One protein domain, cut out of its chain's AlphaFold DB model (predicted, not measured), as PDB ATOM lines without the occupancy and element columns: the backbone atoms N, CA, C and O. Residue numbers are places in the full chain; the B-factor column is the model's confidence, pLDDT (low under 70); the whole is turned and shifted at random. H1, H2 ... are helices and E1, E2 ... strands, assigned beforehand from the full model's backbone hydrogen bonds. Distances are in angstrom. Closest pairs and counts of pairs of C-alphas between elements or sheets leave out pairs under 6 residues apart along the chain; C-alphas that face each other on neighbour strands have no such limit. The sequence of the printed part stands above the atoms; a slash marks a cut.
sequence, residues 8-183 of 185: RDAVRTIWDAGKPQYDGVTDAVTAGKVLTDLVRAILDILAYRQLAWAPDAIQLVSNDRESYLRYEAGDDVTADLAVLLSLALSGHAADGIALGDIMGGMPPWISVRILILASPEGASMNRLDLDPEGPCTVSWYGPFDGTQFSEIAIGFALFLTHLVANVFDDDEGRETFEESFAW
ATOM      1  N   ARG A   8      -7.283 -65.724 147.102       95.88
ATOM      2  CA  ARG A   8      -6.755 -64.578 147.840       95.88
ATOM      3  C   ARG A   8      -5.222 -64.583 147.913       95.88
ATOM      4  O   ARG A   8      -4.606 -63.545 147.671       95.88
ATOM      5  N   ASP A   9      -4.610 -65.736 148.198       96.56
ATOM      6  CA  ASP A   9      -3.145 -65.884 148.214       96.56
ATOM      7  C   ASP A   9      -2.547 -65.605 146.825       96.56
ATOM      8  O   ASP A   9      -1.520 -64.935 146.723       96.56
ATOM      9  N   ALA A  10      -3.189 -66.085 145.754       96.81
ATOM     10  CA  ALA A  10      -2.722 -65.898 144.384       96.81
ATOM     11  C   ALA A  10      -2.740 -64.419 143.965       96.81
ATOM     12  O   ALA A  10      -1.722 -63.906 143.502       96.81
ATOM     13  N   VAL A  11      -3.852 -63.714 144.198       96.12
ATOM     14  CA  VAL A  11      -3.979 -62.278 143.888       96.12
ATOM     15  C   VAL A  11      -2.976 -61.446 144.685       96.12
ATOM     16  O   VAL A  11      -2.297 -60.588 144.122       96.12
ATOM     17  N   ARG A  12      -2.824 -61.731 145.987       95.31
ATOM     18  CA  ARG A  12      -1.822 -61.059 146.827       95.31
ATOM     19  C   ARG A  12      -0.407 -61.292 146.312       95.31
ATOM     20  O   ARG A  12       0.367 -60.350 146.217       95.31
ATOM     21  N   THR A  13      -0.090 -62.534 145.955       96.88
ATOM     22  CA  THR A  13       1.233 -62.897 145.438       96.88
ATOM     23  C   THR A  13       1.559 -62.116 144.168       96.88
ATOM     24  O   THR A  13       2.652 -61.576 144.077       96.88
ATOM     25  N   ILE A  14       0.624 -62.005 143.218       96.19
ATOM     26  CA  ILE A  14       0.831 -61.226 141.985       96.19
ATOM     27  C   ILE A  14       1.025 -59.737 142.297       96.19
ATOM     28  O   ILE A  14       1.921 -59.106 141.738       96.19
ATOM     29  N   TRP A  15       0.209 -59.181 143.196       93.62
ATOM     30  CA  TRP A  15       0.313 -57.782 143.617       93.62
ATOM     31  C   TRP A  15       1.665 -57.455 144.266       93.62
ATOM     32  O   TRP A  15       2.265 -56.428 143.958       93.62
ATOM     33  N   ASP A  16       2.181 -58.361 145.095       94.69
ATOM     34  CA  ASP A  16       3.465 -58.220 145.789       94.69
ATOM     35  C   ASP A  16       4.673 -58.628 144.910       94.69
ATOM     36  O   ASP A  16       5.736 -58.967 145.432       94.69
ATOM     37  N   ALA A  17       4.518 -58.584 143.579       93.12
ATOM     38  CA  ALA A  17       5.536 -58.923 142.578       93.12
ATOM     39  C   ALA A  17       6.055 -60.374 142.662       93.12
ATOM     40  O   ALA A  17       7.231 -60.658 142.470       93.12
ATOM     41  N   GLY A  18       5.174 -61.326 142.957       95.94
ATOM     42  CA  GLY A  18       5.470 -62.757 142.952       95.94
ATOM     43  C   GLY A  18       4.676 -63.533 141.901       95.94
ATOM     44  O   GLY A  18       3.731 -63.031 141.296       95.94
ATOM     45  N   LYS A  19       5.020 -64.817 141.734       96.19
ATOM     46  CA  LYS A  19       4.287 -65.770 140.884       96.19
ATOM     47  C   LYS A  19       3.621 -66.858 141.741       96.19
ATOM     48  O   LYS A  19       4.348 -67.584 142.432       96.19
ATOM     49  N   PRO A  20       2.280 -67.003 141.714       95.94
ATOM     50  CA  PRO A  20       1.584 -68.066 142.438       95.94
ATOM     51  C   PRO A  20       2.093 -69.443 142.006       95.94
ATOM     52  O   PRO A  20       2.273 -69.696 140.816       95.94
ATOM     53  N   GLN A  21       2.320 -70.332 142.973       95.06
ATOM     54  CA  GLN A  21       2.826 -71.682 142.720       95.06
ATOM     55  C   GLN A  21       1.690 -72.692 142.840       95.06
ATOM     56  O   GLN A  21       1.089 -72.832 143.903       95.06
ATOM     57  N   TYR A  22       1.408 -73.408 141.756       95.25
ATOM     58  CA  TYR A  22       0.273 -74.324 141.654       95.25
ATOM     59  C   TYR A  22       0.672 -75.812 141.686       95.25
ATOM     60  O   TYR A  22      -0.176 -76.674 141.465       95.25
ATOM     61  N   ASP A  23       1.917 -76.138 142.062       92.81
ATOM     62  CA  ASP A  23       2.477 -77.508 142.071       92.81
ATOM     63  C   ASP A  23       1.699 -78.517 142.938       92.81
ATOM     64  O   ASP A  23       1.886 -79.729 142.834       92.81
ATOM     65  N   GLY A  24       0.846 -78.029 143.844       92.50
ATOM     66  CA  GLY A  24      -0.047 -78.864 144.646       92.50
ATOM     67  C   GLY A  24      -1.225 -79.459 143.863       92.50
ATOM     68  O   GLY A  24      -1.915 -80.325 144.398       92.50
ATOM     69  N   VAL A  25      -1.476 -79.010 142.630       95.06
ATOM     70  CA  VAL A  25      -2.539 -79.530 141.762       95.06
ATOM     71  C   VAL A  25      -1.973 -80.625 140.867       95.06
ATOM     72  O   VAL A  25      -1.116 -80.379 140.025       95.06
ATOM     73  N   THR A  26      -2.467 -81.848 141.049       94.69
ATOM     74  CA  THR A  26      -1.918 -83.047 140.391       94.69
ATOM     75  C   THR A  26      -2.906 -83.758 139.470       94.69
ATOM     76  O   THR A  26      -2.572 -84.791 138.893       94.69
ATOM     77  N   ASP A  27      -4.135 -83.254 139.362       93.69
ATOM     78  CA  ASP A  27      -5.196 -83.878 138.582       93.69
ATOM     79  C   ASP A  27      -6.209 -82.853 138.049       93.69
ATOM     80  O   ASP A  27      -6.375 -81.754 138.585       93.69
ATOM     81  N   ALA A  28      -6.924 -83.250 136.993       92.06
ATOM     82  CA  ALA A  28      -7.903 -82.420 136.295       92.06
ATOM     83  C   ALA A  28      -9.108 -82.011 137.165       92.06
ATOM     84  O   ALA A  28      -9.699 -80.953 136.948       92.06
ATOM     85  N   VAL A  29      -9.484 -82.828 138.156       93.31
ATOM     86  CA  VAL A  29     -10.628 -82.536 139.034       93.31
ATOM     87  C   VAL A  29     -10.275 -81.386 139.971       93.31
ATOM     88  O   VAL A  29     -11.063 -80.458 140.152       93.31
ATOM     89  N   THR A  30      -9.082 -81.428 140.554       94.62
ATOM     90  CA  THR A  30      -8.549 -80.375 141.413       94.62
ATOM     91  C   THR A  30      -8.275 -79.106 140.607       94.62
ATOM     92  O   THR A  30      -8.635 -78.022 141.061       94.62
ATOM     93  N   ALA A  31      -7.753 -79.230 139.383       93.81
ATOM     94  CA  ALA A  31      -7.588 -78.107 138.460       93.81
ATOM     95  C   ALA A  31      -8.912 -77.380 138.184       93.81
ATOM     96  O   ALA A  31      -9.000 -76.165 138.363       93.81
ATOM     97  N   GLY A  32      -9.968 -78.123 137.832       93.44
ATOM     98  CA  GLY A  32     -11.298 -77.554 137.600       93.44
ATOM     99  C   GLY A  32     -11.849 -76.810 138.819       93.44
ATOM    100  O   GLY A  32     -12.432 -75.738 138.668       93.44
ATOM    101  N   LYS A  33     -11.611 -77.317 140.038       94.31
ATOM    102  CA  LYS A  33     -12.000 -76.625 141.281       94.31
ATOM    103  C   LYS A  33     -11.261 -75.300 141.454       94.31
ATOM    104  O   LYS A  33     -11.916 -74.281 141.628       94.31
ATOM    105  N   VAL A  34      -9.932 -75.300 141.326       95.94
ATOM    106  CA  VAL A  34      -9.116 -74.081 141.470       95.94
ATOM    107  C   VAL A  34      -9.520 -73.018 140.446       95.94
ATOM    108  O   VAL A  34      -9.717 -71.861 140.807       95.94
ATOM    109  N   LEU A  35      -9.706 -73.402 139.179       95.88
ATOM    110  CA  LEU A  35     -10.160 -72.467 138.144       95.88
ATOM    111  C   LEU A  35     -11.590 -71.976 138.401       95.88
ATOM    112  O   LEU A  35     -11.889 -70.813 138.149       95.88
ATOM    113  N   THR A  36     -12.469 -72.837 138.923       94.94
ATOM    114  CA  THR A  36     -13.832 -72.445 139.311       94.94
ATOM    115  C   THR A  36     -13.824 -71.401 140.418       94.94
ATOM    116  O   THR A  36     -14.573 -70.432 140.323       94.94
ATOM    117  N   ASP A  37     -12.984 -71.569 141.438       95.44
ATOM    118  CA  ASP A  37     -12.884 -70.620 142.549       95.44
ATOM    119  C   ASP A  37     -12.331 -69.265 142.074       95.44
ATOM    120  O   ASP A  37     -12.888 -68.223 142.417       95.44
ATOM    121  N   LEU A  38     -11.326 -69.271 141.185       96.56
ATOM    122  CA  LEU A  38     -10.821 -68.055 140.534       96.56
ATOM    123  C   LEU A  38     -11.912 -67.334 139.734       96.56
ATOM    124  O   LEU A  38     -12.102 -66.130 139.901       96.56
ATOM    125  N   VAL A  39     -12.654 -68.059 138.889       94.75
ATOM    126  CA  VAL A  39     -13.734 -67.459 138.092       94.75
ATOM    127  C   VAL A  39     -14.846 -66.927 138.989       94.75
ATOM    128  O   VAL A  39     -15.321 -65.827 138.749       94.75
ATOM    129  N   ARG A  40     -15.237 -67.631 140.055       93.81
ATOM    130  CA  ARG A  40     -16.249 -67.121 140.995       93.81
ATOM    131  C   ARG A  40     -15.822 -65.807 141.639       93.81
ATOM    132  O   ARG A  40     -16.596 -64.858 141.598       93.81
ATOM    133  N   ALA A  41     -14.585 -65.717 142.123       94.31
ATOM    134  CA  ALA A  41     -14.063 -64.472 142.683       94.31
ATOM    135  C   ALA A  41     -14.038 -63.332 141.647       94.31
ATOM    136  O   ALA A  41     -14.358 -62.190 141.965       94.31
ATOM    137  N   ILE A  42     -13.721 -63.634 140.384       93.88
ATOM    138  CA  ILE A  42     -13.821 -62.673 139.276       93.88
ATOM    139  C   ILE A  42     -15.259 -62.183 139.091       93.88
ATOM    140  O   ILE A  42     -15.482 -60.979 138.968       93.88
ATOM    141  N   LEU A  43     -16.237 -63.091 139.072       91.94
ATOM    142  CA  LEU A  43     -17.645 -62.725 138.928       91.94
ATOM    143  C   LEU A  43     -18.119 -61.853 140.091       91.94
ATOM    144  O   LEU A  43     -18.826 -60.878 139.843       91.94
ATOM    145  N   ASP A  44     -17.708 -62.174 141.319       91.44
ATOM    146  CA  ASP A  44     -18.030 -61.405 142.521       91.44
ATOM    147  C   ASP A  44     -17.441 -59.991 142.443       91.44
ATOM    148  O   ASP A  44     -18.149 -59.016 142.694       91.44
ATOM    149  N   ILE A  45     -16.185 -59.849 142.002       91.19
ATOM    150  CA  ILE A  45     -15.545 -58.542 141.797       91.19
ATOM    151  C   ILE A  45     -16.234 -57.741 140.688       91.19
ATOM    152  O   ILE A  45     -16.483 -56.545 140.860       91.19
ATOM    153  N   LEU A  46     -16.586 -58.371 139.564       89.69
ATOM    154  CA  LEU A  46     -17.332 -57.710 138.487       89.69
ATOM    155  C   LEU A  46     -18.723 -57.263 138.958       89.69
ATOM    156  O   LEU A  46     -19.154 -56.160 138.622       89.69
ATOM    157  N   ALA A  47     -19.413 -58.078 139.757       88.44
ATOM    158  CA  ALA A  47     -20.712 -57.735 140.328       88.44
ATOM    159  C   ALA A  47     -20.605 -56.591 141.345       88.44
ATOM    160  O   ALA A  47     -21.353 -55.618 141.246       88.44
ATOM    161  N   TYR A  48     -19.642 -56.662 142.267       87.12
ATOM    162  CA  TYR A  48     -19.343 -55.604 143.234       87.12
ATOM    163  C   TYR A  48     -19.087 -54.259 142.539       87.12
ATOM    164  O   TYR A  48     -19.603 -53.223 142.957       87.12
ATOM    165  N   ARG A  49     -18.367 -54.291 141.415       83.38
ATOM    166  CA  ARG A  49     -18.030 -53.113 140.605       83.38
ATOM    167  C   ARG A  49     -19.128 -52.671 139.646       83.38
ATOM    168  O   ARG A  49     -18.906 -51.748 138.871       83.38
ATOM    169  N   GLN A  50     -20.292 -53.318 139.681       86.62
ATOM    170  CA  GLN A  50     -21.415 -53.041 138.780       86.62
ATOM    171  C   GLN A  50     -21.038 -53.171 137.291       86.62
ATOM    172  O   GLN A  50     -21.614 -52.514 136.429       86.62
ATOM    173  N   LEU A  51     -20.067 -54.038 136.992       86.69
ATOM    174  CA  LEU A  51     -19.640 -54.395 135.637       86.69
ATOM    175  C   LEU A  51     -20.278 -55.706 135.157       86.69
ATOM    176  O   LEU A  51     -20.140 -56.071 133.989       86.69
ATOM    177  N   ALA A  52     -20.980 -56.425 136.040       83.81
ATOM    178  CA  ALA A  52     -21.812 -57.551 135.636       83.81
ATOM    179  C   ALA A  52     -22.810 -57.088 134.563       83.81
ATOM    180  O   ALA A  52     -23.460 -56.056 134.719       83.81
ATOM    181  N   TRP A  53     -22.914 -57.849 133.472       89.25
ATOM    182  CA  TRP A  53     -23.756 -57.511 132.316       89.25
ATOM    183  C   TRP A  53     -23.362 -56.229 131.560       89.25
ATOM    184  O   TRP A  53     -24.165 -55.711 130.794       89.25
ATOM    185  N   ALA A  54     -22.133 -55.725 131.715       90.38
ATOM    186  CA  ALA A  54     -21.606 -54.607 130.930       90.38
ATOM    187  C   ALA A  54     -20.483 -55.094 129.986       90.38
ATOM    188  O   ALA A  54     -19.301 -54.906 130.288       90.38
ATOM    189  N   PRO A  55     -20.814 -55.745 128.849       91.38
ATOM    190  CA  PRO A  55     -19.828 -56.415 127.996       91.38
ATOM    191  C   PRO A  55     -18.737 -55.469 127.481       91.38
ATOM    192  O   PRO A  55     -17.562 -55.845 127.493       91.38
ATOM    193  N   ASP A  56     -19.111 -54.246 127.098       90.25
ATOM    194  CA  ASP A  56     -18.183 -53.222 126.608       90.25
ATOM    195  C   ASP A  56     -17.253 -52.719 127.716       90.25
ATOM    196  O   ASP A  56     -16.073 -52.483 127.477       90.25
ATOM    197  N   ALA A  57     -17.762 -52.590 128.946       86.81
ATOM    198  CA  ALA A  57     -16.965 -52.140 130.081       86.81
ATOM    199  C   ALA A  57     -15.955 -53.210 130.515       86.81
ATOM    200  O   ALA A  57     -14.807 -52.879 130.796       86.81
ATOM    201  N   ILE A  58     -16.348 -54.491 130.497       87.88
ATOM    202  CA  ILE A  58     -15.415 -55.608 130.701       87.88
ATOM    203  C   ILE A  58     -14.305 -55.530 129.644       87.88
ATOM    204  O   ILE A  58     -13.133 -55.461 129.993       87.88
ATOM    205  N   GLN A  59     -14.639 -55.431 128.353       86.25
ATOM    206  CA  GLN A  59     -13.608 -55.343 127.308       86.25
ATOM    207  C   GLN A  59     -12.707 -54.118 127.457       86.25
ATOM    208  O   GLN A  59     -11.490 -54.240 127.347       86.25
ATOM    209  N   LEU A  60     -13.282 -52.948 127.724       84.31
ATOM    210  CA  LEU A  60     -12.525 -51.705 127.838       84.31
ATOM    211  C   LEU A  60     -11.497 -51.763 128.972       84.31
ATOM    212  O   LEU A  60     -10.390 -51.255 128.823       84.31
ATOM    213  N   VAL A  61     -11.860 -52.379 130.098       79.31
ATOM    214  CA  VAL A  61     -11.028 -52.401 131.304       79.31
ATOM    215  C   VAL A  61     -10.003 -53.536 131.269       79.31
ATOM    216  O   VAL A  61      -8.966 -53.418 131.916       79.31
ATOM    217  N   SER A  62     -10.253 -54.628 130.536       81.62
ATOM    218  CA  SER A  62      -9.461 -55.859 130.667       81.62
ATOM    219  C   SER A  62      -9.114 -56.599 129.372       81.62
ATOM    220  O   SER A  62      -8.635 -57.731 129.420       81.62
ATOM    221  N   ASN A  63      -9.343 -56.022 128.195       83.25
ATOM    222  CA  ASN A  63      -8.890 -56.618 126.929       83.25
ATOM    223  C   ASN A  63      -7.486 -56.143 126.504       83.25
ATOM    224  O   ASN A  63      -6.978 -56.561 125.468       83.25
ATOM    225  N   ASP A  64      -6.856 -55.260 127.282       88.56
ATOM    226  CA  ASP A  64      -5.497 -54.805 127.007       88.56
ATOM    227  C   ASP A  64      -4.463 -55.759 127.605       88.56
ATOM    228  O   ASP A  64      -4.371 -55.950 128.817       88.56
ATOM    229  N   ARG A  65      -3.656 -56.336 126.724       93.00
ATOM    230  CA  ARG A  65      -2.598 -57.278 127.067       93.00
ATOM    231  C   ARG A  65      -1.471 -56.635 127.876       93.00
ATOM    232  O   ARG A  65      -0.960 -57.254 128.809       93.00
ATOM    233  N   GLU A  66      -1.096 -55.400 127.544       92.62
ATOM    234  CA  GLU A  66       0.009 -54.683 128.201       92.62
ATOM    235  C   GLU A  66      -0.281 -54.450 129.690       92.62
ATOM    236  O   GLU A  66       0.611 -54.519 130.539       92.62
ATOM    237  N   SER A  67      -1.559 -54.285 130.031       90.50
ATOM    238  CA  SER A  67      -2.025 -54.171 131.410       90.50
ATOM    239  C   SER A  67      -1.724 -55.401 132.283       90.50
ATOM    240  O   SER A  67      -1.638 -55.262 133.504       90.50
ATOM    241  N   TYR A  68      -1.527 -56.586 131.694       94.12
ATOM    242  CA  TYR A  68      -1.141 -57.803 132.422       94.12
ATOM    243  C   TYR A  68       0.370 -58.000 132.490       94.12
ATOM    244  O   TYR A  68       0.882 -58.469 133.504       94.12
ATOM    245  N   LEU A  69       1.090 -57.597 131.442       95.31
ATOM    246  CA  LEU A  69       2.549 -57.711 131.374       95.31
ATOM    247  C   LEU A  69       3.283 -56.818 132.381       95.31
ATOM    248  O   LEU A  69       4.457 -57.040 132.662       95.31
ATOM    249  N   ARG A  70       2.604 -55.820 132.957       91.94
ATOM    250  CA  ARG A  70       3.167 -55.004 134.045       91.94
ATOM    251  C   ARG A  70       3.419 -55.791 135.338       91.94
ATOM    252  O   ARG A  70       4.170 -55.312 136.184       91.94
ATOM    253  N   TYR A  71       2.765 -56.940 135.524       94.06
ATOM    254  CA  TYR A  71       2.957 -57.798 136.694       94.06
ATOM    255  C   TYR A  71       4.095 -58.791 136.451       94.06
ATOM    256  O   TYR A  71       4.196 -59.359 135.371       94.06
ATOM    257  N   GLU A  72       4.896 -59.090 137.478       95.38
ATOM    258  CA  GLU A  72       6.020 -60.038 137.366       95.38
ATOM    259  C   GLU A  72       5.576 -61.469 137.010       95.38
ATOM    260  O   GLU A  72       6.299 -62.215 136.355       95.38
ATOM    261  N   ALA A  73       4.360 -61.856 137.406       95.44
ATOM    262  CA  ALA A  73       3.771 -63.133 137.012       95.44
ATOM    263  C   ALA A  73       3.343 -63.188 135.533       95.44
ATOM    264  O   ALA A  73       3.060 -64.283 135.046       95.44
ATOM    265  N   GLY A  74       3.258 -62.033 134.864       95.06
ATOM    266  CA  GLY A  74       2.823 -61.880 133.484       95.06
ATOM    267  C   GLY A  74       3.925 -62.205 132.484       95.06
ATOM    268  O   GLY A  74       5.027 -61.668 132.527       95.06
ATOM    269  N   ASP A  75       3.587 -63.071 131.543       96.44
ATOM    270  CA  ASP A  75       4.343 -63.370 130.335       96.44
ATOM    271  C   ASP A  75       3.382 -63.416 129.141       96.44
ATOM    272  O   ASP A  75       2.174 -63.200 129.284       96.44
ATOM    273  N   ASP A  76       3.915 -63.694 127.954       95.69
ATOM    274  CA  ASP A  76       3.117 -63.648 126.738       95.69
ATOM    275  C   ASP A  76       1.913 -64.603 126.768       95.69
ATOM    276  O   ASP A  76       0.834 -64.244 126.304       95.69
ATOM    277  N   VAL A  77       2.091 -65.791 127.349       93.94
ATOM    278  CA  VAL A  77       1.073 -66.848 127.399       93.94
ATOM    279  C   VAL A  77       0.008 -66.521 128.441       93.94
ATOM    280  O   VAL A  77      -1.190 -66.576 128.167       93.94
ATOM    281  N   THR A  78       0.430 -66.164 129.650       96.12
ATOM    282  CA  THR A  78      -0.471 -65.871 130.769       96.12
ATOM    283  C   THR A  78      -1.278 -64.591 130.539       96.12
ATOM    284  O   THR A  78      -2.461 -64.556 130.881       96.12
ATOM    285  N   ALA A  79      -0.690 -63.572 129.898       95.69
ATOM    286  CA  ALA A  79      -1.400 -62.362 129.490       95.69
ATOM    287  C   ALA A  79      -2.458 -62.658 128.414       95.69
ATOM    288  O   ALA A  79      -3.594 -62.194 128.533       95.69
ATOM    289  N   ASP A  80      -2.136 -63.482 127.412       94.19
ATOM    290  CA  ASP A  80      -3.107 -63.900 126.393       94.19
ATOM    291  C   ASP A  80      -4.262 -64.701 127.017       94.19
ATOM    292  O   ASP A  80      -5.424 -64.497 126.670       94.19
ATOM    293  N   LEU A  81      -3.980 -65.567 127.995       94.94
ATOM    294  CA  LEU A  81      -5.006 -66.317 128.726       94.94
ATOM    295  C   LEU A  81      -5.912 -65.406 129.572       94.94
ATOM    296  O   LEU A  81      -7.124 -65.635 129.622       94.94
ATOM    297  N   ALA A  82      -5.358 -64.356 130.184       95.19
ATOM    298  CA  ALA A  82      -6.129 -63.328 130.887       95.19
ATOM    299  C   ALA A  82      -7.076 -62.581 129.928       95.19
ATOM    300  O   ALA A  82      -8.271 -62.441 130.206       95.19
ATOM    301  N   VAL A  83      -6.565 -62.175 128.760       94.38
ATOM    302  CA  VAL A  83      -7.349 -61.541 127.688       94.38
ATOM    303  C   VAL A  83      -8.457 -62.469 127.188       94.38
ATOM    304  O   VAL A  83      -9.616 -62.062 127.096       94.38
ATOM    305  N   LEU A  84      -8.143 -63.737 126.913       92.94
ATOM    306  CA  LEU A  84      -9.130 -64.720 126.465       92.94
ATOM    307  C   LEU A  84     -10.255 -64.904 127.491       92.94
ATOM    308  O   LEU A  84     -11.417 -65.042 127.100       92.94
ATOM    309  N   LEU A  85      -9.946 -64.881 128.792       93.81
ATOM    310  CA  LEU A  85     -10.966 -64.992 129.835       93.81
ATOM    311  C   LEU A  85     -11.846 -63.737 129.876       93.81
ATOM    312  O   LEU A  85     -13.070 -63.853 129.927       93.81
ATOM    313  N   SER A  86     -11.240 -62.552 129.793       93.25
ATOM    314  CA  SER A  86     -11.949 -61.270 129.682       93.25
ATOM    315  C   SER A  86     -12.939 -61.271 128.505       93.25
ATOM    316  O   SER A  86     -14.119 -60.951 128.677       93.25
ATOM    317  N   LEU A  87     -12.506 -61.737 127.328       92.50
ATOM    318  CA  LEU A  87     -13.363 -61.886 126.147       92.50
ATOM    319  C   LEU A  87     -14.499 -62.893 126.374       92.50
ATOM    320  O   LEU A  87     -15.645 -62.615 126.018       92.50
ATOM    321  N   ALA A  88     -14.212 -64.038 127.000       91.38
ATOM    322  CA  ALA A  88     -15.226 -65.038 127.318       91.38
ATOM    323  C   ALA A  88     -16.303 -64.486 128.269       91.38
ATOM    324  O   ALA A  88     -17.495 -64.710 128.046       91.38
ATOM    325  N   LEU A  89     -15.917 -63.726 129.298       91.81
ATOM    326  CA  LEU A  89     -16.867 -63.123 130.237       91.81
ATOM    327  C   LEU A  89     -17.646 -61.957 129.627       91.81
ATOM    328  O   LEU A  89     -18.832 -61.806 129.912       91.81
ATOM    329  N   SER A  90     -17.025 -61.169 128.750       92.00
ATOM    330  CA  SER A  90     -17.743 -60.158 127.971       92.00
ATOM    331  C   SER A  90     -18.795 -60.802 127.059       92.00
ATOM    332  O   SER A  90     -19.950 -60.385 127.058       92.00
ATOM    333  N   GLY A  91     -18.448 -61.890 126.361       91.25
ATOM    334  CA  GLY A  91     -19.419 -62.662 125.582       91.25
ATOM    335  C   GLY A  91     -20.546 -63.236 126.449       91.25
ATOM    336  O   GLY A  91     -21.710 -63.194 126.065       91.25
ATOM    337  N   HIS A  92     -20.230 -63.730 127.652       90.06
ATOM    338  CA  HIS A  92     -21.235 -64.160 128.632       90.06
ATOM    339  C   HIS A  92     -22.186 -63.027 129.039       90.06
ATOM    340  O   HIS A  92     -23.397 -63.239 129.058       90.06
ATOM    341  N   ALA A  93     -21.665 -61.823 129.289       90.75
ATOM    342  CA  ALA A  93     -22.483 -60.648 129.569       90.75
ATOM    343  C   ALA A  93     -23.427 -60.300 128.411       90.75
ATOM    344  O   ALA A  93     -24.613 -60.072 128.647       90.75
ATOM    345  N   ALA A  94     -22.923 -60.303 127.177       91.06
ATOM    346  CA  ALA A  94     -23.723 -60.011 125.991       91.06
ATOM    347  C   ALA A  94     -24.876 -61.013 125.806       91.06
ATOM    348  O   ALA A  94     -26.025 -60.609 125.621       91.06
ATOM    349  N   ASP A  95     -24.599 -62.312 125.927       89.12
ATOM    350  CA  ASP A  95     -25.641 -63.329 125.773       89.12
ATOM    351  C   ASP A  95     -26.650 -63.307 126.920       89.12
ATOM    352  O   ASP A  95     -27.833 -63.568 126.706       89.12
ATOM    353  N   GLY A  96     -26.215 -62.982 128.140       87.88
ATOM    354  CA  GLY A  96     -27.133 -62.874 129.268       87.88
ATOM    355  C   GLY A  96     -28.064 -61.673 129.161       87.88
ATOM    356  O   GLY A  96     -29.221 -61.798 129.551       87.88
ATOM    357  N   ILE A  97     -27.618 -60.563 128.558       89.88
ATOM    358  CA  ILE A  97     -28.514 -59.461 128.170       89.88
ATOM    359  C   ILE A  97     -29.552 -59.966 127.167       89.88
ATOM    360  O   ILE A  97     -30.747 -59.821 127.406       89.88
ATOM    361  N   ALA A  98     -29.108 -60.616 126.085       87.94
ATOM    362  CA  ALA A  98     -30.012 -61.120 125.052       87.94
ATOM    363  C   ALA A  98     -31.042 -62.117 125.614       87.94
ATOM    364  O   ALA A  98     -32.221 -62.069 125.264       87.94
ATOM    365  N   LEU A  99     -30.618 -63.004 126.518       85.69
ATOM    366  CA  LEU A  99     -31.509 -63.932 127.210       85.69
ATOM    367  C   LEU A  99     -32.437 -63.203 128.193       85.69
ATOM    368  O   LEU A  99     -33.619 -63.533 128.279       85.69
ATOM    369  N   GLY A 100     -31.925 -62.202 128.907       87.94
ATOM    370  CA  GLY A 100     -32.700 -61.404 129.846       87.94
ATOM    371  C   GLY A 100     -33.821 -60.617 129.171       87.94
ATOM    372  O   GLY A 100     -34.935 -60.580 129.697       87.94
ATOM    373  N   ASP A 101     -33.571 -60.094 127.970       89.56
ATOM    374  CA  ASP A 101     -34.578 -59.436 127.131       89.56
ATOM    375  C   ASP A 101     -35.713 -60.394 126.731       89.56
ATOM    376  O   ASP A 101     -36.875 -59.993 126.647       89.56
ATOM    377  N   ILE A 102     -35.399 -61.679 126.526       88.00
ATOM    378  CA  ILE A 102     -36.382 -62.725 126.205       88.00
ATOM    379  C   ILE A 102     -37.166 -63.150 127.456       88.00
ATOM    380  O   ILE A 102     -38.377 -63.366 127.388       88.00
ATOM    381  N   MET A 103     -36.484 -63.293 128.594       86.75
ATOM    382  CA  MET A 103     -37.057 -63.828 129.836       86.75
ATOM    383  C   MET A 103     -37.731 -62.765 130.718       86.75
ATOM    384  O   MET A 103     -38.457 -63.119 131.648       86.75
ATOM    385  N   GLY A 104     -37.523 -61.474 130.440       88.31
ATOM    386  CA  GLY A 104     -38.039 -60.359 131.240       88.31
ATOM    387  C   GLY A 104     -37.200 -60.030 132.482       88.31
ATOM    388  O   GLY A 104     -37.681 -59.338 133.379       88.31
ATOM    389  N   GLY A 105     -35.961 -60.522 132.553       85.44
ATOM    390  CA  GLY A 105     -35.027 -60.282 133.652       85.44
ATOM    391  C   GLY A 105     -33.687 -60.978 133.422       85.44
ATOM    392  O   GLY A 105     -33.647 -62.048 132.822       85.44
ATOM    393  N   MET A 106     -32.593 -60.371 133.895       83.38
ATOM    394  CA  MET A 106     -31.246 -60.922 133.699       83.38
ATOM    395  C   MET A 106     -31.114 -62.313 134.342       83.38
ATOM    396  O   MET A 106     -31.569 -62.493 135.479       83.38
ATOM    397  N   PRO A 107     -30.477 -63.287 133.664       83.19
ATOM    398  CA  PRO A 107     -30.172 -64.574 134.275       83.19
ATOM    399  C   PRO A 107     -29.196 -64.398 135.454       83.19
ATOM    400  O   PRO A 107     -28.601 -63.333 135.627       83.19
ATOM    401  N   PRO A 108     -28.990 -65.421 136.299       83.50
ATOM    402  CA  PRO A 108     -27.972 -65.357 137.344       83.50
ATOM    403  C   PRO A 108     -26.562 -65.222 136.743       83.50
ATOM    404  O   PRO A 108     -26.174 -66.036 135.910       83.50
ATOM    405  N   TRP A 109     -25.755 -64.257 137.204       81.94
ATOM    406  CA  TRP A 109     -24.366 -64.057 136.721       81.94
ATOM    407  C   TRP A 109     -23.470 -65.271 137.002       81.94
ATOM    408  O   TRP A 109     -22.545 -65.583 136.261       81.94
ATOM    409  N   ILE A 110     -23.816 -66.030 138.043       80.19
ATOM    410  CA  ILE A 110     -23.154 -67.284 138.400       80.19
ATOM    411  C   ILE A 110     -23.375 -68.413 137.381       80.19
ATOM    412  O   ILE A 110     -22.777 -69.463 137.547       80.19
ATOM    413  N   SER A 111     -24.202 -68.244 136.348       83.69
ATOM    414  CA  SER A 111     -24.455 -69.285 135.335       83.69
ATOM    415  C   SER A 111     -23.295 -69.502 134.352       83.69
ATOM    416  O   SER A 111     -23.375 -70.367 133.477       83.69
ATOM    417  N   VAL A 112     -22.200 -68.741 134.470       85.38
ATOM    418  CA  VAL A 112     -21.046 -68.870 133.575       85.38
ATOM    419  C   VAL A 112     -20.415 -70.268 133.621       85.38
ATOM    420  O   VAL A 112     -20.219 -70.898 134.671       85.38
ATOM    421  N   ARG A 113     -20.060 -70.751 132.432       87.19
ATOM    422  CA  ARG A 113     -19.422 -72.044 132.204       87.19
ATOM    423  C   ARG A 113     -18.222 -71.863 131.291       87.19
ATOM    424  O   ARG A 113     -18.363 -71.407 130.157       87.19
ATOM    425  N   ILE A 114     -17.051 -72.266 131.767       89.56
ATOM    426  CA  ILE A 114     -15.825 -72.264 130.968       89.56
ATOM    427  C   ILE A 114     -15.361 -73.709 130.793       89.56
ATOM    428  O   ILE A 114     -15.314 -74.485 131.744       89.56
ATOM    429  N   LEU A 115     -15.028 -74.081 129.568       89.94
ATOM    430  CA  LEU A 115     -14.450 -75.362 129.201       89.94
ATOM    431  C   LEU A 115     -13.001 -75.150 128.776       89.94
ATOM    432  O   LEU A 115     -12.722 -74.446 127.807       89.94
ATOM    433  N   ILE A 116     -12.087 -75.809 129.475       89.44
ATOM    434  CA  ILE A 116     -10.690 -75.931 129.076       89.44
ATOM    435  C   ILE A 116     -10.536 -77.250 128.323       89.44
ATOM    436  O   ILE A 116     -10.725 -78.323 128.896       89.44
ATOM    437  N   LEU A 117     -10.214 -77.167 127.035       86.62
ATOM    438  CA  LEU A 117      -9.865 -78.305 126.193       86.62
ATOM    439  C   LEU A 117      -8.341 -78.427 126.156       86.62
ATOM    440  O   LEU A 117      -7.680 -77.707 125.406       86.62
ATOM    441  N   ALA A 118      -7.804 -79.323 126.975       83.75
ATOM    442  CA  ALA A 118      -6.382 -79.610 127.070       83.75
ATOM    443  C   ALA A 118      -5.978 -80.725 126.098       83.75
ATOM    444  O   ALA A 118      -6.612 -81.783 126.020       83.75
ATOM    445  N   SER A 119      -4.890 -80.504 125.371       82.69
ATOM    446  CA  SER A 119      -4.255 -81.486 124.502       82.69
ATOM    447  C   SER A 119      -2.731 -81.456 124.690       82.69
ATOM    448  O   SER A 119      -2.192 -80.495 125.243       82.69
ATOM    449  N   PRO A 120      -2.005 -82.484 124.211       74.75
ATOM    450  CA  PRO A 120      -0.540 -82.471 124.215       74.75
ATOM    451  C   PRO A 120       0.082 -81.321 123.405       74.75
ATOM    452  O   PRO A 120       1.255 -81.016 123.583       74.75
ATOM    453  N   GLU A 121      -0.681 -80.716 122.492       75.69
ATOM    454  CA  GLU A 121      -0.233 -79.643 121.597       75.69
ATOM    455  C   GLU A 121      -0.547 -78.247 122.162       75.69
ATOM    456  O   GLU A 121      -0.062 -77.249 121.633       75.69
ATOM    457  N   GLY A 122      -1.354 -78.162 123.225       76.38
ATOM    458  CA  GLY A 122      -1.779 -76.905 123.838       76.38
ATOM    459  C   GLY A 122      -3.150 -77.005 124.506       76.38
ATOM    460  O   GLY A 122      -3.769 -78.067 124.545       76.38
ATOM    461  N   ALA A 123      -3.632 -75.891 125.052       77.50
ATOM    462  CA  ALA A 123      -4.984 -75.785 125.587       77.50
ATOM    463  C   ALA A 123      -5.756 -74.717 124.828       77.50
ATOM    464  O   ALA A 123      -5.205 -73.693 124.429       77.50
ATOM    465  N   SER A 124      -7.055 -74.946 124.671       81.12
ATOM    466  CA  SER A 124      -7.990 -73.903 124.266       81.12
ATOM    467  C   SER A 124      -9.039 -73.701 125.346       81.12
ATOM    468  O   SER A 124      -9.480 -74.646 126.001       81.12
ATOM    469  N   MET A 125      -9.435 -72.449 125.531       83.25
ATOM    470  CA  MET A 125     -10.498 -72.070 126.443       83.25
ATOM    471  C   MET A 125     -11.724 -71.697 125.626       83.25
ATOM    472  O   MET A 125     -11.673 -70.808 124.780       83.25
ATOM    473  N   ASN A 126     -12.826 -72.382 125.891       81.12
ATOM    474  CA  ASN A 126     -14.101 -72.134 125.250       81.12
ATOM    475  C   ASN A 126     -15.131 -71.819 126.322       81.12
ATOM    476  O   ASN A 126     -15.209 -72.482 127.353       81.12
ATOM    477  N   ARG A 127     -15.957 -70.815 126.072       78.50
ATOM    478  CA  ARG A 127     -17.155 -70.594 126.870       78.50
ATOM    479  C   ARG A 127     -18.212 -71.618 126.450       78.50
ATOM    480  O   ARG A 127     -18.398 -71.835 125.255       78.50
ATOM    481  N   LEU A 128     -18.893 -72.224 127.417       69.81
ATOM    482  CA  LEU A 128     -20.104 -72.999 127.151       69.81
ATOM    483  C   LEU A 128     -21.328 -72.102 127.327       69.81
ATOM    484  O   LEU A 128     -21.293 -71.161 128.125       69.81
ATOM    485  N   ASP A 129     -22.380 -72.399 126.568       66.25
ATOM    486  CA  ASP A 129     -23.631 -71.645 126.586       66.25
ATOM    487  C   ASP A 129     -24.182 -71.475 128.009       66.25
ATOM    488  O   ASP A 129     -23.929 -72.286 128.907       66.25
ATOM    489  N   LEU A 130     -24.939 -70.390 128.198       59.78
ATOM    490  CA  LEU A 130     -25.619 -70.070 129.450       59.78
ATOM    491  C   LEU A 130     -26.466 -71.257 129.920       59.78
ATOM    492  O   LEU A 130     -27.422 -71.654 129.257       59.78
ATOM    493  N   ASP A 131     -26.132 -71.777 131.098       69.19
ATOM    494  CA  ASP A 131     -26.944 -72.733 131.843       69.19
ATOM    495  C   ASP A 131     -27.664 -71.958 132.960       69.19
ATOM    496  O   ASP A 131     -27.095 -71.787 134.041       69.19
ATOM    497  N   PRO A 132     -28.878 -71.424 132.711       61.16
ATOM    498  CA  PRO A 132     -29.557 -70.512 133.636       61.16
ATOM    499  C   PRO A 132     -29.887 -71.150 134.994       61.16
ATOM    500  O   PRO A 132     -30.205 -70.429 135.940       61.16
ATOM    501  N   GLU A 133     -29.803 -72.477 135.103       61.94
ATOM    502  CA  GLU A 133     -30.092 -73.238 136.320       61.94
ATOM    503  C   GLU A 133     -28.821 -73.740 137.030       61.94
ATOM    504  O   GLU A 133     -28.885 -74.234 138.160       61.94
ATOM    505  N   GLY A 134     -27.653 -73.604 136.399       68.50
ATOM    506  CA  GLY A 134     -26.396 -74.141 136.897       68.50
ATOM    507  C   GLY A 134     -25.561 -73.147 137.727       68.50
ATOM    508  O   GLY A 134     -25.554 -71.953 137.438       68.50
ATOM    509  N   PRO A 135     -24.777 -73.613 138.730       80.56
ATOM    510  CA  PRO A 135     -23.808 -72.772 139.470       80.56
ATOM    511  C   PRO A 135     -22.641 -72.343 138.572       80.56
ATOM    512  O   PRO A 135     -22.580 -72.845 137.479       80.56
ATOM    513  N   CYS A 136     -21.646 -71.550 138.983       85.00
ATOM    514  CA  CYS A 136     -20.461 -71.292 138.128       85.00
ATOM    515  C   CYS A 136     -19.504 -72.492 138.159       85.00
ATOM    516  O   CYS A 136     -19.255 -73.015 139.252       85.00
ATOM    517  N   THR A 137     -18.950 -72.891 137.005       89.69
ATOM    518  CA  THR A 137     -18.014 -74.029 136.890       89.69
ATOM    519  C   THR A 137     -17.040 -73.858 135.725       89.69
ATOM    520  O   THR A 137     -17.445 -73.519 134.609       89.69
ATOM    521  N   VAL A 138     -15.773 -74.186 135.978       90.88
ATOM    522  CA  VAL A 138     -14.744 -74.415 134.961       90.88
ATOM    523  C   VAL A 138     -14.460 -75.914 134.856       90.88
ATOM    524  O   VAL A 138     -14.082 -76.555 135.837       90.88
ATOM    525  N   SER A 139     -14.635 -76.478 133.664       90.25
ATOM    526  CA  SER A 139     -14.417 -77.900 133.387       90.25
ATOM    527  C   SER A 139     -13.104 -78.105 132.640       90.25
ATOM    528  O   SER A 139     -12.883 -77.478 131.607       90.25
ATOM    529  N   TRP A 140     -12.259 -79.015 133.125       90.12
ATOM    530  CA  TRP A 140     -11.058 -79.465 132.421       90.12
ATOM    531  C   TRP A 140     -11.358 -80.740 131.635       90.12
ATOM    532  O   TRP A 140     -11.803 -81.734 132.212       90.12
ATOM    533  N   TYR A 141     -11.093 -80.733 130.332       87.25
ATOM    534  CA  TYR A 141     -11.274 -81.888 129.461       87.25
ATOM    535  C   TYR A 141      -9.985 -82.208 128.710       87.25
ATOM    536  O   TYR A 141      -9.465 -81.367 127.983       87.25
ATOM    537  N   GLY A 142      -9.498 -83.439 128.863       86.69
ATOM    538  CA  GLY A 142      -8.236 -83.907 128.289       86.69
ATOM    539  C   GLY A 142      -7.229 -84.350 129.355       86.69
ATOM    540  O   GLY A 142      -7.550 -84.339 130.549       86.69
ATOM    541  N   PRO A 143      -6.023 -84.786 128.945       89.75
ATOM    542  CA  PRO A 143      -4.943 -85.117 129.870       89.75
ATOM    543  C   PRO A 143      -4.612 -83.931 130.782       89.75
ATOM    544  O   PRO A 143      -4.699 -82.777 130.367       89.75
ATOM    545  N   PHE A 144      -4.253 -84.209 132.035       92.00
ATOM    546  CA  PHE A 144      -3.778 -83.168 132.941       92.00
ATOM    547  C   PHE A 144      -2.299 -82.878 132.675       92.00
ATOM    548  O   PHE A 144      -1.483 -83.802 132.672       92.00
ATOM    549  N   ASP A 145      -1.973 -81.601 132.504       92.25
ATOM    550  CA  ASP A 145      -0.611 -81.084 132.415       92.25
ATOM    551  C   ASP A 145      -0.458 -79.950 133.437       92.25
ATOM    552  O   ASP A 145      -1.183 -78.955 133.393       92.25
ATOM    553  N   GLY A 146       0.465 -80.120 134.388       92.81
ATOM    554  CA  GLY A 146       0.653 -79.171 135.487       92.81
ATOM    555  C   GLY A 146       1.222 -77.820 135.046       92.81
ATOM    556  O   GLY A 146       0.908 -76.803 135.665       92.81
ATOM    557  N   THR A 147       2.010 -77.788 133.969       93.00
ATOM    558  CA  THR A 147       2.586 -76.549 133.423       93.00
ATOM    559  C   THR A 147       1.486 -75.731 132.767       93.00
ATOM    560  O   THR A 147       1.253 -74.588 133.152       93.00
ATOM    561  N   GLN A 148       0.735 -76.363 131.866       93.31
ATOM    562  CA  GLN A 148      -0.387 -75.738 131.172       93.31
ATOM    563  C   GLN A 148      -1.475 -75.279 132.147       93.31
ATOM    564  O   GLN A 148      -2.013 -74.181 132.025       93.31
ATOM    565  N   PHE A 149      -1.796 -76.104 133.148       95.31
ATOM    566  CA  PHE A 149      -2.715 -75.701 134.206       95.31
ATOM    567  C   PHE A 149      -2.214 -74.455 134.945       95.31
ATOM    568  O   PHE A 149      -2.998 -73.532 135.168       95.31
ATOM    569  N   SER A 150      -0.927 -74.414 135.302       96.12
ATOM    570  CA  SER A 150      -0.342 -73.272 136.008       96.12
ATOM    571  C   SER A 150      -0.421 -71.996 135.172       96.12
ATOM    572  O   SER A 150      -0.810 -70.962 135.703       96.12
ATOM    573  N   GLU A 151      -0.128 -72.057 133.870       95.62
ATOM    574  CA  GLU A 151      -0.258 -70.915 132.951       95.62
ATOM    575  C   GLU A 151      -1.695 -70.374 132.912       95.62
ATOM    576  O   GLU A 151      -1.916 -69.172 133.068       95.62
ATOM    577  N   ILE A 152      -2.690 -71.260 132.794       96.06
ATOM    578  CA  ILE A 152      -4.113 -70.881 132.800       96.06
ATOM    579  C   ILE A 152      -4.510 -70.267 134.141       96.06
ATOM    580  O   ILE A 152      -5.124 -69.200 134.175       96.06
ATOM    581  N   ALA A 153      -4.142 -70.906 135.252       97.06
ATOM    582  CA  ALA A 153      -4.468 -70.418 136.586       97.06
ATOM    583  C   ALA A 153      -3.815 -69.055 136.875       97.06
ATOM    584  O   ALA A 153      -4.463 -68.179 137.447       97.06
ATOM    585  N   ILE A 154      -2.573 -68.840 136.425       97.88
ATOM    586  CA  ILE A 154      -1.884 -67.548 136.525       97.88
ATOM    587  C   ILE A 154      -2.571 -66.499 135.652       97.88
ATOM    588  O   ILE A 154      -2.812 -65.403 136.146       97.88
ATOM    589  N   GLY A 155      -2.955 -66.817 134.412       96.88
ATOM    590  CA  GLY A 155      -3.720 -65.897 133.562       96.88
ATOM    591  C   GLY A 155      -5.043 -65.465 134.206       96.88
ATOM    592  O   GLY A 155      -5.388 -64.285 134.224       96.88
ATOM    593  N   PHE A 156      -5.758 -66.400 134.835       97.19
ATOM    594  CA  PHE A 156      -7.003 -66.102 135.548       97.19
ATOM    595  C   PHE A 156      -6.741 -65.220 136.777       97.19
ATOM    596  O   PHE A 156      -7.456 -64.244 137.010       97.19
ATOM    597  N   ALA A 157      -5.696 -65.526 137.547       97.69
ATOM    598  CA  ALA A 157      -5.299 -64.733 138.702       97.69
ATOM    599  C   ALA A 157      -4.784 -63.334 138.309       97.69
ATOM    600  O   ALA A 157      -5.058 -62.376 139.030       97.69
ATOM    601  N   LEU A 158      -4.101 -63.182 137.169       96.62
ATOM    602  CA  LEU A 158      -3.699 -61.891 136.599       96.62
ATOM    603  C   LEU A 158      -4.922 -61.054 136.249       96.62
ATOM    604  O   LEU A 158      -4.987 -59.889 136.632       96.62
ATOM    605  N   PHE A 159      -5.912 -61.654 135.587       95.69
ATOM    606  CA  PHE A 159      -7.159 -60.969 135.279       95.69
ATOM    607  C   PHE A 159      -7.883 -60.502 136.547       95.69
ATOM    608  O   PHE A 159      -8.245 -59.332 136.652       95.69
ATOM    609  N   LEU A 160      -8.013 -61.371 137.552       95.44
ATOM    610  CA  LEU A 160      -8.591 -60.996 138.841       95.44
ATOM    611  C   LEU A 160      -7.790 -59.886 139.537       95.44
ATOM    612  O   LEU A 160      -8.376 -58.926 140.026       95.44
ATOM    613  N   THR A 161      -6.460 -59.986 139.564       94.56
ATOM    614  CA  THR A 161      -5.587 -58.977 140.189       94.56
ATOM    615  C   THR A 161      -5.719 -57.632 139.491       94.56
ATOM    616  O   THR A 161      -5.817 -56.602 140.153       94.56
ATOM    617  N   HIS A 162      -5.782 -57.639 138.162       92.00
ATOM    618  CA  HIS A 162      -6.010 -56.449 137.357       92.00
ATOM    619  C   HIS A 162      -7.372 -55.822 137.639       92.00
ATOM    620  O   HIS A 162      -7.450 -54.613 137.842       92.00
ATOM    621  N   LEU A 163      -8.431 -56.635 137.732       90.19
ATOM    622  CA  LEU A 163      -9.741 -56.153 138.159       90.19
ATOM    623  C   LEU A 163      -9.650 -55.520 139.543       90.19
ATOM    624  O   LEU A 163     -10.063 -54.385 139.679       90.19
ATOM    625  N   VAL A 164      -9.061 -56.179 140.542       90.06
ATOM    626  CA  VAL A 164      -8.909 -55.626 141.900       90.06
ATOM    627  C   VAL A 164      -8.116 -54.310 141.893       90.06
ATOM    628  O   VAL A 164      -8.493 -53.371 142.590       90.06
ATOM    629  N   ALA A 165      -7.064 -54.213 141.077       85.19
ATOM    630  CA  ALA A 165      -6.180 -53.050 141.006       85.19
ATOM    631  C   ALA A 165      -6.751 -51.864 140.213       85.19
ATOM    632  O   ALA A 165      -6.367 -50.726 140.472       85.19
ATOM    633  N   ASN A 166      -7.641 -52.094 139.243       75.19
ATOM    634  CA  ASN A 166      -8.201 -51.028 138.413       75.19
ATOM    635  C   ASN A 166      -9.245 -50.214 139.179       75.19
ATOM    636  O   ASN A 166     -10.444 -50.379 138.980       75.19
ATOM    637  N   VAL A 167      -8.814 -49.326 140.063       57.97
ATOM    638  CA  VAL A 167      -9.649 -48.204 140.489       57.97
ATOM    639  C   VAL A 167      -9.324 -47.047 139.564       57.97
ATOM    640  O   VAL A 167      -8.160 -46.698 139.393       57.97
ATOM    641  N   PHE A 168     -10.347 -46.535 138.881       52.84
ATOM    642  CA  PHE A 168     -10.240 -45.289 138.136       52.84
ATOM    643  C   PHE A 168      -9.658 -44.235 139.083       52.84
ATOM    644  O   PHE A 168     -10.296 -43.955 140.092       52.84
ATOM    645  N   ASP A 169      -8.442 -43.773 138.768       45.34
ATOM    646  CA  ASP A 169      -7.656 -42.715 139.417       45.34
ATOM    647  C   ASP A 169      -8.315 -42.070 140.647       45.34
ATOM    648  O   ASP A 169      -9.118 -41.148 140.515       45.34
ATOM    649  N   ASP A 170      -7.905 -42.499 141.839       41.78
ATOM    650  CA  ASP A 170      -7.760 -41.567 142.956       41.78
ATOM    651  C   ASP A 170      -6.553 -42.019 143.794       41.78
ATOM    652  O   ASP A 170      -6.469 -43.163 144.244       41.78
ATOM    653  N   ASP A 171      -5.564 -41.131 143.829       46.16
ATOM    654  CA  ASP A 171      -4.306 -41.092 144.576       46.16
ATOM    655  C   ASP A 171      -3.746 -42.405 145.196       46.16
ATOM    656  O   ASP A 171      -4.260 -43.007 146.134       46.16
ATOM    657  N   GLU A 172      -2.574 -42.809 144.690       51.34
ATOM    658  CA  GLU A 172      -1.654 -43.850 145.203       51.34
ATOM    659  C   GLU A 172      -2.090 -45.334 145.150       51.34
ATOM    660  O   GLU A 172      -1.238 -46.207 145.346       51.34
ATOM    661  N   GLY A 173      -3.345 -45.670 144.824       54.34
ATOM    662  CA  GLY A 173      -3.790 -47.011 144.374       54.34
ATOM    663  C   GLY A 173      -3.664 -48.191 145.362       54.34
ATOM    664  O   GLY A 173      -4.106 -49.302 145.068       54.34
ATOM    665  N   ARG A 174      -3.055 -47.995 146.537       56.81
ATOM    666  CA  ARG A 174      -2.872 -49.042 147.560       56.81
ATOM    667  C   ARG A 174      -4.082 -49.197 148.474       56.81
ATOM    668  O   ARG A 174      -4.450 -50.328 148.777       56.81
ATOM    669  N   GLU A 175      -4.706 -48.098 148.895       53.62
ATOM    670  CA  GLU A 175      -5.932 -48.161 149.708       53.62
ATOM    671  C   GLU A 175      -7.081 -48.797 148.912       53.62
ATOM    672  O   GLU A 175      -7.786 -49.673 149.410       53.62
ATOM    673  N   THR A 176      -7.174 -48.470 147.625       71.31
ATOM    674  CA  THR A 176      -8.210 -48.967 146.715       71.31
ATOM    675  C   THR A 176      -8.068 -50.455 146.370       71.31
ATOM    676  O   THR A 176      -9.071 -51.164 146.205       71.31
ATOM    677  N   PHE A 177      -6.828 -50.958 146.313       83.38
ATOM    678  CA  PHE A 177      -6.557 -52.387 146.185       83.38
ATOM    679  C   PHE A 177      -7.060 -53.145 147.411       83.38
ATOM    680  O   PHE A 177      -7.772 -54.128 147.246       83.38
ATOM    681  N   GLU A 178      -6.733 -52.705 148.631       86.56
ATOM    682  CA  GLU A 178      -7.149 -53.402 149.857       86.56
ATOM    683  C   GLU A 178      -8.675 -53.455 150.012       86.56
ATOM    684  O   GLU A 178      -9.223 -54.497 150.387       86.56
ATOM    685  N   GLU A 179      -9.367 -52.369 149.661       82.69
ATOM    686  CA  GLU A 179     -10.832 -52.314 149.644       82.69
ATOM    687  C   GLU A 179     -11.435 -53.320 148.660       82.69
ATOM    688  O   GLU A 179     -12.296 -54.119 149.032       82.69
ATOM    689  N   SER A 180     -10.951 -53.335 147.415       84.62
ATOM    690  CA  SER A 180     -11.418 -54.286 146.400       84.62
ATOM    691  C   SER A 180     -11.031 -55.723 146.755       84.62
ATOM    692  O   SER A 180     -11.799 -56.660 146.547       84.62
ATOM    693  N   PHE A 181      -9.851 -55.913 147.338       90.25
ATOM    694  CA  PHE A 181      -9.330 -57.211 147.727       90.25
ATOM    695  C   PHE A 181     -10.163 -57.847 148.840       90.25
ATOM    696  O   PHE A 181     -10.222 -59.070 148.916       90.25
ATOM    697  N   ALA A 182     -10.851 -57.074 149.688       88.00
ATOM    698  CA  ALA A 182     -11.773 -57.607 150.699       88.00
ATOM    699  C   ALA A 182     -12.906 -58.473 150.109       88.00
ATOM    700  O   ALA A 182     -13.431 -59.340 150.806       88.00
ATOM    701  N   TRP A 183     -13.222 -58.283 148.826       86.19
ATOM    702  CA  TRP A 183     -14.241 -59.027 148.082       86.19
ATOM    703  C   TRP A 183     -13.696 -60.258 147.344       86.19
ATOM    704  O   TRP A 183     -14.447 -60.965 146.681       86.19
TER     705      TRP A 183
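This is residues 8 to 183 of the 185 residues of an uncharacterized protein of Cryobacterium sp. MDB2-33-2 (UniProt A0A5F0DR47). A small sheet of three strands, E2 E1 E3, makes a wall at one side of the domain; the long helices H2 and H5 cover one face of it, and H6 fills the middle between these two helices. H2 and H6 run side by side, H5 crosses H6 steeply, and the short helices H1, H3, H4 and H7 pack round H6 away from the sheet, while residues 95 to 103 of H5 reach out beyond its contacts with the other named elements. The printed part has 176 residues, with seven named helices and three named strands in the chain order H1 H2 H3 H4 H5 E1 E2 E3 H6 H7; the sheet is mixed and the class is mostly helix. The whole is compact, with a radius of gyration of the C-alphas of 15.7 A, and its outline is only just flat, with spans of 46 by 45 by 25 A.

Strand E1, residues 113 to 119, begins with C-alpha 113 at (-19.422, -72.044, 132.204) and is 19.5 A long. E2, residues 122 to 128, measures 19.0 A, and E3 is residues 137 to 141. Helix H2, residues 28 to 48, is 30.0 A long. H5, residues 76 to 103, is the longest helix at 40.3 A and ends with C-alpha 103 at (-37.057, -63.828, 129.836). H6, residues 146 to 165, measures 27.6 A. The short helices are H1, residues 8 to 15, H3, residues 55 to 62, H4, residues 66 to 69, and H7, residues 174 to 181. C-alpha 8 is at (-6.755, -64.578, 147.840).

E1 is the inner strand. E1 and E2 are a hairpin, antiparallel at 158 degrees, with N 117 and O 124 within hydrogen-bond range at 2.8 A. E1 and E3 are parallel at 18 degrees, with N 116 and O 139 at 2.8 A. H2 and H5 lie on the same face of the sheet, which gives two layers, helices on one face of a sheet. H2 is over E3 at a height over the sheet of 8.1 A, its closest C-alphas being those of Thr 36 and Val 138, 4.9 A apart. On the local plane it stands at 33 degrees to E3, slantwise to the strands, but only just. H5 is over E2 at a height of 8.7 A and runs along the strands, at 9 degrees to E2 on the local plane; the closest C-alphas are those of Ala 88 and Arg 127, at 5.9 A. H6 only grazes the sheet, with residues 148 to 152. H6 is the hub and touches six helices. It touches H2 at a shallow tilt of 10 degrees, the same way, closest at the C-alphas of Ile 42 and Leu 160, 5.5 A. With residues 151 to 159 alone it touches H5 at a steep tilt of 66 degrees, closest at the C-alphas of Thr 78 and Gly 155, 4.3 A. With residues 157 to 161 alone it touches H1, about perpendicular at 77 degrees, closest at Val 11 and Thr 161, whose C-alphas are 5.2 A apart. With residues 164 to 165 alone it touches H7, closest at the C-alphas of Ala 165 and Phe 177, 5.2 A. H3 touches H5 at a shallow tilt of 18 degrees, opposite ways, closest at the C-alphas of Pro 55 and Ser 90, 4.3 A. H4 touches H5, closest at the C-alphas of Tyr 68 and Ala 79, 5.4 A. H1 and H5 are apart. Every O i to N i+4 pair is within hydrogen-bond range in H1, H2, H3, H5, H6 and H7, and H4 is too short for such a pair.

The two C-alphas farthest apart are those of Pro 143 and Asp 171, at 46.4 A. The printed part has no cut, and the link from H1 to H2, residues 16 to 27, is long. The mean pLDDT of the printed part is 87.3, and residues 128 to 134 and 167 to 175 are under 70.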